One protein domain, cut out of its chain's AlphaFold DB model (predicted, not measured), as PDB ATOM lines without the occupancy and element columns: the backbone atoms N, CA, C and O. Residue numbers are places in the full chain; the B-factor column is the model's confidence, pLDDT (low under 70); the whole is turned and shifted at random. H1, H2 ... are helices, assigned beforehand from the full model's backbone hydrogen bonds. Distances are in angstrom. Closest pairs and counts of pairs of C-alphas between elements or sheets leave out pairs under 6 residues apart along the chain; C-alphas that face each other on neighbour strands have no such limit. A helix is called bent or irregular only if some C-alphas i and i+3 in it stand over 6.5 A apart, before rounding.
ATOM      1  N   THR A   2     -29.922  15.488 -37.726       95.94
ATOM      2  CA  THR A   2     -28.940  14.620 -37.052       95.94
ATOM      3  C   THR A   2     -27.498  15.051 -37.354       95.94
ATOM      4  O   THR A   2     -27.237  15.697 -38.367       95.94
ATOM      5  N   CYS A   3     -26.528  14.651 -36.519       95.81
ATOM      6  CA  CYS A   3     -25.114  14.969 -36.764       95.81
ATOM      7  C   CYS A   3     -24.591  14.364 -38.080       95.81
ATOM      8  O   CYS A   3     -23.726  14.943 -38.733       95.81
ATOM      9  N   SER A   4     -25.093  13.194 -38.487       95.38
ATOM     10  CA  SER A   4     -24.711  12.561 -39.755       95.38
ATOM     11  C   SER A   4     -25.245  13.334 -40.962       95.38
ATOM     12  O   SER A   4     -24.514  13.509 -41.937       95.38
ATOM     13  N   GLU A   5     -26.479  13.835 -40.892       94.62
ATOM     14  CA  GLU A   5     -27.044  14.724 -41.912       94.62
ATOM     15  C   GLU A   5     -26.290  16.044 -41.989       94.62
ATOM     16  O   GLU A   5     -25.928  16.450 -43.090       94.62
ATOM     17  N   PHE A   6     -25.982  16.654 -40.841       95.31
ATOM     18  CA  PHE A   6     -25.165  17.864 -40.777       95.31
ATOM     19  C   PHE A   6     -23.842  17.657 -41.527       95.31
ATOM     20  O   PHE A   6     -23.518  18.407 -42.438       95.31
ATOM     21  N   ARG A   7     -23.105  16.576 -41.229       94.62
ATOM     22  CA  ARG A   7     -21.828  16.265 -41.903       94.62
ATOM     23  C   ARG A   7     -21.976  16.028 -43.400       94.62
ATOM     24  O   ARG A   7     -21.070  16.370 -44.150       94.62
ATOM     25  N   ARG A   8     -23.089  15.430 -43.826       91.31
ATOM     26  CA  ARG A   8     -23.378  15.184 -45.243       91.31
ATOM     27  C   ARG A   8     -23.642  16.487 -45.996       91.31
ATOM     28  O   ARG A   8     -23.203  16.616 -47.128       91.31
ATOM     29  N   LEU A   9     -24.370  17.414 -45.379       92.00
ATOM     30  CA  LEU A   9     -24.828  18.649 -46.017       92.00
ATOM     31  C   LEU A   9     -23.916  19.855 -45.731       92.00
ATOM     32  O   LEU A   9     -24.134  20.936 -46.270       92.00
ATOM     33  N   TYR A  10     -22.874  19.674 -44.914       93.31
ATOM     34  CA  TYR A  10     -22.007  20.753 -44.445       93.31
ATOM     35  C   TYR A  10     -21.356  21.558 -45.571       93.31
ATOM     36  O   TYR A  10     -21.331  22.779 -45.488       93.31
ATOM     37  N   SER A  11     -20.861  20.908 -46.628       90.31
ATOM     38  CA  SER A  11     -20.253  21.621 -47.760       90.31
ATOM     39  C   SER A  11     -21.262  22.522 -48.479       90.31
ATOM     40  O   SER A  11     -20.963  23.683 -48.727       90.31
ATOM     41  N   ALA A  12     -22.481  22.028 -48.726       89.25
ATOM     42  CA  ALA A  12     -23.537  22.810 -49.373       89.25
ATOM     43  C   ALA A  12     -23.968  24.022 -48.530       89.25
ATOM     44  O   ALA A  12     -24.183  25.106 -49.070       89.25
ATOM     45  N   TYR A  13     -24.045  23.843 -47.209       91.69
ATOM     46  CA  TYR A  13     -24.300  24.920 -46.250       91.69
ATOM     47  C   TYR A  13     -23.170  25.957 -46.223       91.69
ATOM     48  O   TYR A  13     -23.417  27.146 -46.394       91.69
ATOM     49  N   ARG A  14     -21.924  25.509 -46.030       90.50
ATOM     50  CA  ARG A  14     -20.753  26.377 -45.853       90.50
ATOM     51  C   ARG A  14     -20.441  27.196 -47.101       90.50
ATOM     52  O   ARG A  14     -20.028  28.344 -46.987       90.50
ATOM     53  N   ASP A  15     -20.608  26.595 -48.272       87.62
ATOM     54  CA  ASP A  15     -20.319  27.250 -49.543       87.62
ATOM     55  C   ASP A  15     -21.543  28.030 -50.072       87.62
ATOM     56  O   ASP A  15     -21.546  28.439 -51.228       87.62
ATOM     57  N   GLU A  16     -22.585  28.222 -49.249       78.06
ATOM     58  CA  GLU A  16     -23.796  29.017 -49.529       78.06
ATOM     59  C   GLU A  16     -24.584  28.588 -50.783       78.06
ATOM     60  O   GLU A  16     -25.292  29.382 -51.402       78.06
ATOM     61  N   HIS A  17     -24.512  27.310 -51.165       71.62
ATOM     62  CA  HIS A  17     -25.184  26.821 -52.375       71.62
ATOM     63  C   HIS A  17     -26.697  26.605 -52.182       71.62
ATOM     64  O   HIS A  17     -27.428  26.516 -53.169       71.62
ATOM     65  N   GLU A  18     -27.181  26.516 -50.938       81.62
ATOM     66  CA  GLU A  18     -28.581  26.198 -50.639       81.62
ATOM     67  C   GLU A  18     -29.131  27.007 -49.440       81.62
ATOM     68  O   GLU A  18     -29.003  26.588 -48.286       81.62
ATOM     69  N   PRO A  19     -29.796  28.156 -49.681       81.38
ATOM     70  CA  PRO A  19     -30.291  29.038 -48.616       81.38
ATOM     71  C   PRO A  19     -31.330  28.389 -47.693       81.38
ATOM     72  O   PRO A  19     -31.411  28.722 -46.512       81.38
ATOM     73  N   SER A  20     -32.117  27.438 -48.209       87.06
ATOM     74  CA  SER A  20     -33.128  26.700 -47.437       87.06
ATOM     75  C   SER A  20     -32.534  25.835 -46.327       87.06
ATOM     76  O   SER A  20     -33.237  25.498 -45.376       87.06
ATOM     77  N   LEU A  21     -31.253  25.478 -46.434       90.44
ATOM     78  CA  LEU A  21     -30.561  24.633 -45.468       90.44
ATOM     79  C   LEU A  21     -29.987  25.434 -44.284       90.44
ATOM     80  O   LEU A  21     -29.792  24.861 -43.212       90.44
ATOM     81  N   ALA A  22     -29.749  26.739 -44.459       91.25
ATOM     82  CA  ALA A  22     -29.006  27.572 -43.513       91.25
ATOM     83  C   ALA A  22     -29.595  27.547 -42.097       91.25
ATOM     84  O   ALA A  22     -28.917  27.121 -41.168       91.25
ATOM     85  N   ALA A  23     -30.885  27.871 -41.962       92.06
ATOM     86  CA  ALA A  23     -31.548  27.939 -40.660       92.06
ATOM     87  C   ALA A  23     -31.434  26.623 -39.872       92.06
ATOM     88  O   ALA A  23     -31.064  26.616 -38.705       92.06
ATOM     89  N   ALA A  24     -31.672  25.482 -40.527       94.25
ATOM     90  CA  ALA A  24     -31.612  24.188 -39.855       94.25
ATOM     91  C   ALA A  24     -30.184  23.814 -39.408       94.25
ATOM     92  O   ALA A  24     -30.018  23.088 -38.423       94.25
ATOM     93  N   MET A  25     -29.161  24.245 -40.155       95.69
ATOM     94  CA  MET A  25     -27.752  24.002 -39.823       95.69
ATOM     95  C   MET A  25     -27.303  24.906 -38.680       95.69
ATOM     96  O   MET A  25     -26.657  24.411 -37.758       95.69
ATOM     97  N   ASP A  26     -27.691  26.182 -38.712       95.25
ATOM     98  CA  ASP A  26     -27.429  27.152 -37.647       95.25
ATOM     99  C   ASP A  26     -28.046  26.671 -36.328       95.25
ATOM    100  O   ASP A  26     -27.323  26.510 -35.342       95.25
ATOM    101  N   ASP A  27     -29.325  26.277 -36.345       96.81
ATOM    102  CA  ASP A  27     -30.009  25.687 -35.188       96.81
ATOM    103  C   ASP A  27     -29.229  24.489 -34.618       96.81
ATOM    104  O   ASP A  27     -29.108  24.319 -33.406       96.81
ATOM    105  N   HIS A  28     -28.676  23.630 -35.484       97.81
ATOM    106  CA  HIS A  28     -27.903  22.465 -35.051       97.81
ATOM    107  C   HIS A  28     -26.553  22.842 -34.432       97.81
ATOM    108  O   HIS A  28     -26.122  22.194 -33.475       97.81
ATOM    109  N   LEU A  29     -25.882  23.862 -34.967       97.56
ATOM    110  CA  LEU A  29     -24.622  24.371 -34.431       97.56
ATOM    111  C   LEU A  29     -24.799  24.951 -33.026       97.56
ATOM    112  O   LEU A  29     -23.922  24.757 -32.184       97.56
ATOM    113  N   GLU A  30     -25.939  25.586 -32.747       97.69
ATOM    114  CA  GLU A  30     -26.248  26.123 -31.419       97.69
ATOM    115  C   GLU A  30     -26.405  25.025 -30.358       97.69
ATOM    116  O   GLU A  30     -25.930  25.172 -29.229       97.69
ATOM    117  N   VAL A  31     -27.028  23.895 -30.711       97.56
ATOM    118  CA  VAL A  31     -27.322  22.813 -29.752       97.56
ATOM    119  C   VAL A  31     -26.277  21.695 -29.713       97.56
ATOM    120  O   VAL A  31     -26.280  20.896 -28.775       97.56
ATOM    121  N   CYS A  32     -25.389  21.590 -30.708       98.25
ATOM    122  CA  CYS A  32     -24.448  20.475 -30.840       98.25
ATOM    123  C   CYS A  32     -22.977  20.933 -30.764       98.25
ATOM    124  O   CYS A  32     -22.359  21.224 -31.796       98.25
ATOM    125  N   PRO A  33     -22.345  20.892 -29.571       98.12
ATOM    126  CA  PRO A  33     -20.942  21.277 -29.405       98.12
ATOM    127  C   PRO A  33     -19.949  20.528 -30.319       98.12
ATOM    128  O   PRO A  33     -19.039  21.168 -30.848       98.12
ATOM    129  N   PRO A  34     -20.094  19.208 -30.577       97.94
ATOM    130  CA  PRO A  34     -19.221  18.495 -31.513       97.94
ATOM    131  C   PRO A  34     -19.288  19.015 -32.955       97.94
ATOM    132  O   PRO A  34     -18.268  19.050 -33.648       97.94
ATOM    133  N   CYS A  35     -20.475  19.400 -33.428       97.81
ATOM    134  CA  CYS A  35     -20.648  19.945 -34.774       97.81
ATOM    135  C   CYS A  35     -20.156  21.393 -34.854       97.81
ATOM    136  O   CYS A  35     -19.476  21.730 -35.820       97.81
ATOM    137  N   ALA A  36     -20.361  22.194 -33.806       97.69
ATOM    138  CA  ALA A  36     -19.781  23.533 -33.693       97.69
ATOM    139  C   ALA A  36     -18.245  23.528 -33.660       97.69
ATOM    140  O   ALA A  36     -17.597  24.372 -34.275       97.69
ATOM    141  N   ALA A  37     -17.637  22.562 -32.965       97.62
ATOM    142  CA  ALA A  37     -16.186  22.397 -32.968       97.62
ATOM    143  C   ALA A  37     -15.651  22.049 -34.363       97.62
ATOM    144  O   ALA A  37     -14.607  22.554 -34.767       97.62
ATOM    145  N   PHE A  38     -16.377  21.210 -35.104       96.81
ATOM    146  CA  PHE A  38     -16.019  20.879 -36.476       96.81
ATOM    147  C   PHE A  38     -16.151  22.065 -37.425       96.81
ATOM    148  O   PHE A  38     -15.225  22.296 -38.195       96.81
ATOM    149  N   ASP A  39     -17.256  22.810 -37.354       96.62
ATOM    150  CA  ASP A  39     -17.462  24.007 -38.171       96.62
ATOM    151  C   ASP A  39     -16.295  24.989 -38.016       96.62
ATOM    152  O   ASP A  39     -15.630  25.335 -38.995       96.62
ATOM    153  N   ARG A  40     -15.959  25.313 -36.762       96.69
ATOM    154  CA  ARG A  40     -14.819  26.170 -36.427       96.69
ATOM    155  C   ARG A  40     -13.508  25.637 -37.001       96.69
ATOM    156  O   ARG A  40     -12.825  26.360 -37.710       96.69
ATOM    157  N   ALA A  41     -13.190  24.362 -36.767       96.38
ATOM    158  CA  ALA A  41     -11.944  23.767 -37.250       96.38
ATOM    159  C   ALA A  41     -11.819  23.808 -38.782       96.38
ATOM    160  O   ALA A  41     -10.727  24.003 -39.313       96.38
ATOM    161  N   VAL A  42     -12.928  23.626 -39.505       94.81
ATOM    162  CA  VAL A  42     -12.917  23.719 -40.968       94.81
ATOM    163  C   VAL A  42     -12.733  25.164 -41.426       94.81
ATOM    164  O   VAL A  42     -11.954  25.394 -42.350       94.81
ATOM    165  N   ARG A  43     -13.420  26.127 -40.802       93.19
ATOM    166  CA  ARG A  43     -13.273  27.557 -41.115       93.19
ATOM    167  C   ARG A  43     -11.839  28.029 -40.866       93.19
ATOM    168  O   ARG A  43     -11.214  28.541 -41.789       93.19
ATOM    169  N   ASP A  44     -11.277  27.703 -39.704       92.88
ATOM    170  CA  ASP A  44      -9.891  28.024 -39.347       92.88
ATOM    171  C   ASP A  44      -8.893  27.438 -40.361       92.88
ATOM    172  O   ASP A  44      -7.970  28.116 -40.817       92.88
ATOM    173  N   GLY A  45      -9.090  26.176 -40.761       89.75
ATOM    174  CA  GLY A  45      -8.237  25.521 -41.753       89.75
ATOM    175  C   GLY A  45      -8.301  26.183 -43.131       89.75
ATOM    176  O   GLY A  45      -7.289  26.292 -43.819       89.75
ATOM    177  N   VAL A  46      -9.475  26.657 -43.542       89.00
ATOM    178  CA  VAL A  46      -9.654  27.350 -44.826       89.00
ATOM    179  C   VAL A  46      -9.017  28.720 -44.800       89.00
ATOM    180  O   VAL A  46      -8.360  29.093 -45.768       89.00
ATOM    181  N   ASP A  47      -9.205  29.465 -43.719       88.00
ATOM    182  CA  ASP A  47      -8.622  30.793 -43.585       88.00
ATOM    183  C   ASP A  47      -7.092  30.711 -43.563       88.00
ATOM    184  O   ASP A  47      -6.423  31.496 -44.239       88.00
ATOM    185  N   ALA A  48      -6.531  29.683 -42.917       85.62
ATOM    186  CA  ALA A  48      -5.102  29.386 -42.993       85.62
ATOM    187  C   ALA A  48      -4.633  29.112 -44.436       85.62
ATOM    188  O   ALA A  48      -3.586  29.610 -44.852       85.62
ATOM    189  N   LEU A  49      -5.414  28.362 -45.222       83.81
ATOM    190  CA  LEU A  49      -5.104  28.089 -46.630       83.81
ATOM    191  C   LEU A  49      -5.260  29.326 -47.524       83.81
ATOM    192  O   LEU A  49      -4.471  29.497 -48.444       83.81
ATOM    193  N   ARG A  50      -6.232  30.203 -47.253       82.62
ATOM    194  CA  ARG A  50      -6.403  31.476 -47.978       82.62
ATOM    195  C   ARG A  50      -5.239  32.435 -47.740       82.62
ATOM    196  O   ARG A  50      -4.878  33.180 -48.644       82.62
ATOM    197  N   GLY A  51      -4.650  32.406 -46.544       74.56
ATOM    198  CA  GLY A  51      -3.449  33.179 -46.219       74.56
ATOM    199  C   GLY A  51      -2.196  32.707 -46.968       74.56
ATOM    200  O   GLY A  51      -1.277  33.495 -47.187       74.56
ATOM    201  N   ALA A  52      -2.158  31.446 -47.406       73.19
ATOM    202  CA  ALA A  52      -1.119  30.945 -48.292       73.19
ATOM    203  C   ALA A  52      -1.462  31.339 -49.736       73.19
ATOM    204  O   ALA A  52      -2.329  30.740 -50.367       73.19
ATOM    205  N   SER A  53      -0.790  32.357 -50.279       69.00
ATOM    206  CA  SER A  53      -0.987  32.770 -51.671       69.00
ATOM    207  C   SER A  53      -0.501  31.676 -52.631       69.00
ATOM    208  O   SER A  53       0.659  31.657 -53.049       69.00
ATOM    209  N   VAL A  54      -1.378  30.741 -52.978       73.19
ATOM    210  CA  VAL A  54      -1.135  29.780 -54.053       73.19
ATOM    211  C   VAL A  54      -1.564  30.447 -55.352       73.19
ATOM    212  O   VAL A  54      -2.755  30.610 -55.613       73.19
ATOM    213  N   ALA A  55      -0.589  30.872 -56.154       80.88
ATOM    214  CA  ALA A  55      -0.874  31.397 -57.480       80.88
ATOM    215  C   ALA A  55      -1.371  30.256 -58.391       80.88
ATOM    216  O   ALA A  55      -0.760  29.180 -58.408       80.88
TER     217      ALA A  55
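Overview. This is residues 2 to 55 of the 138 residues of the protein "Zf-HC2 domain-containing protein" of Gemmatimonadales bacterium (UniProt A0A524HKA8). Two short helices, H1 and H2, pack on each other at a steep angle, and at the far end of H2 the chain turns a corner into H3, a longer helix that runs out of this small body as an arm. Residues 44 to 55 stick out, of which 44 to 51 belong to H3. The printed part has 54 residues, with three named helices in the order H1, H2, H3 and no named strand; its class is all helix. It is only just loose, close to compact, with a radius of gyration of the C-alphas of 12.3 A, and its elongated outline spans 37 by 23 by 16 A.

Along the chain. Start at Thr 2 and step to C-alpha 3 at (-25.114, 14.969, -36.764), where H1 begins; it takes residues 3 to 14 and covers 15.2 A from first to last C-alpha. H1 is irregular: C-alphas 8 and 11 are 7.6 A apart. Next find C-alpha 19 at (-30.291, 29.038, -48.616); from there H2 runs through residues 19 to 31, 20.1 A long. H2 is irregular too, with C-alphas 20 and 23 at 7.1 A. H3 takes residues 33 to 51 and is 27.0 A long, ending at C-alpha 51 at (-3.449, 33.179, -46.219).

Arrangement. Look first at Tyr 13 and Ala 22, the closest C-alphas of H1 and H2, 6.1 A apart: these helices touch. They run opposite ways at a steep tilt of 50 degrees. H2 and H3 touch only at the corner by their link, residues 28 to 30 of H2 with residues 35 to 36 of H3. Their closest C-alphas are those of Leu 29 and Ala 36, at 5.0 A, and they run opposite ways at a steep tilt of 61 degrees. H1 and H3 are close but not clearly touching; the closest C-alphas, those of Cys 3 and Cys 35, are 7.0 A apart. These two run the same way at a shallow tilt of 31 degrees. On the backbone, every O i to N i+4 pair of H3 is within hydrogen-bond range, against 6 of 8 in H1 and 7 of 9 in H2.

Size, cuts and confidence. The two C-alphas farthest apart are those of Val 31 and Ala 55, at 39.3 A. Without residues 44 to 55, which stand free, the body has 42 residues and spans 23 by 18 by 16 A. The printed part has no cut, and the links H1 to H2 and H2 to H3 are both tight. In the B-factor column the mean pLDDT of the printed part is 90.5; look at Ser 53 for the one printed residue under 70.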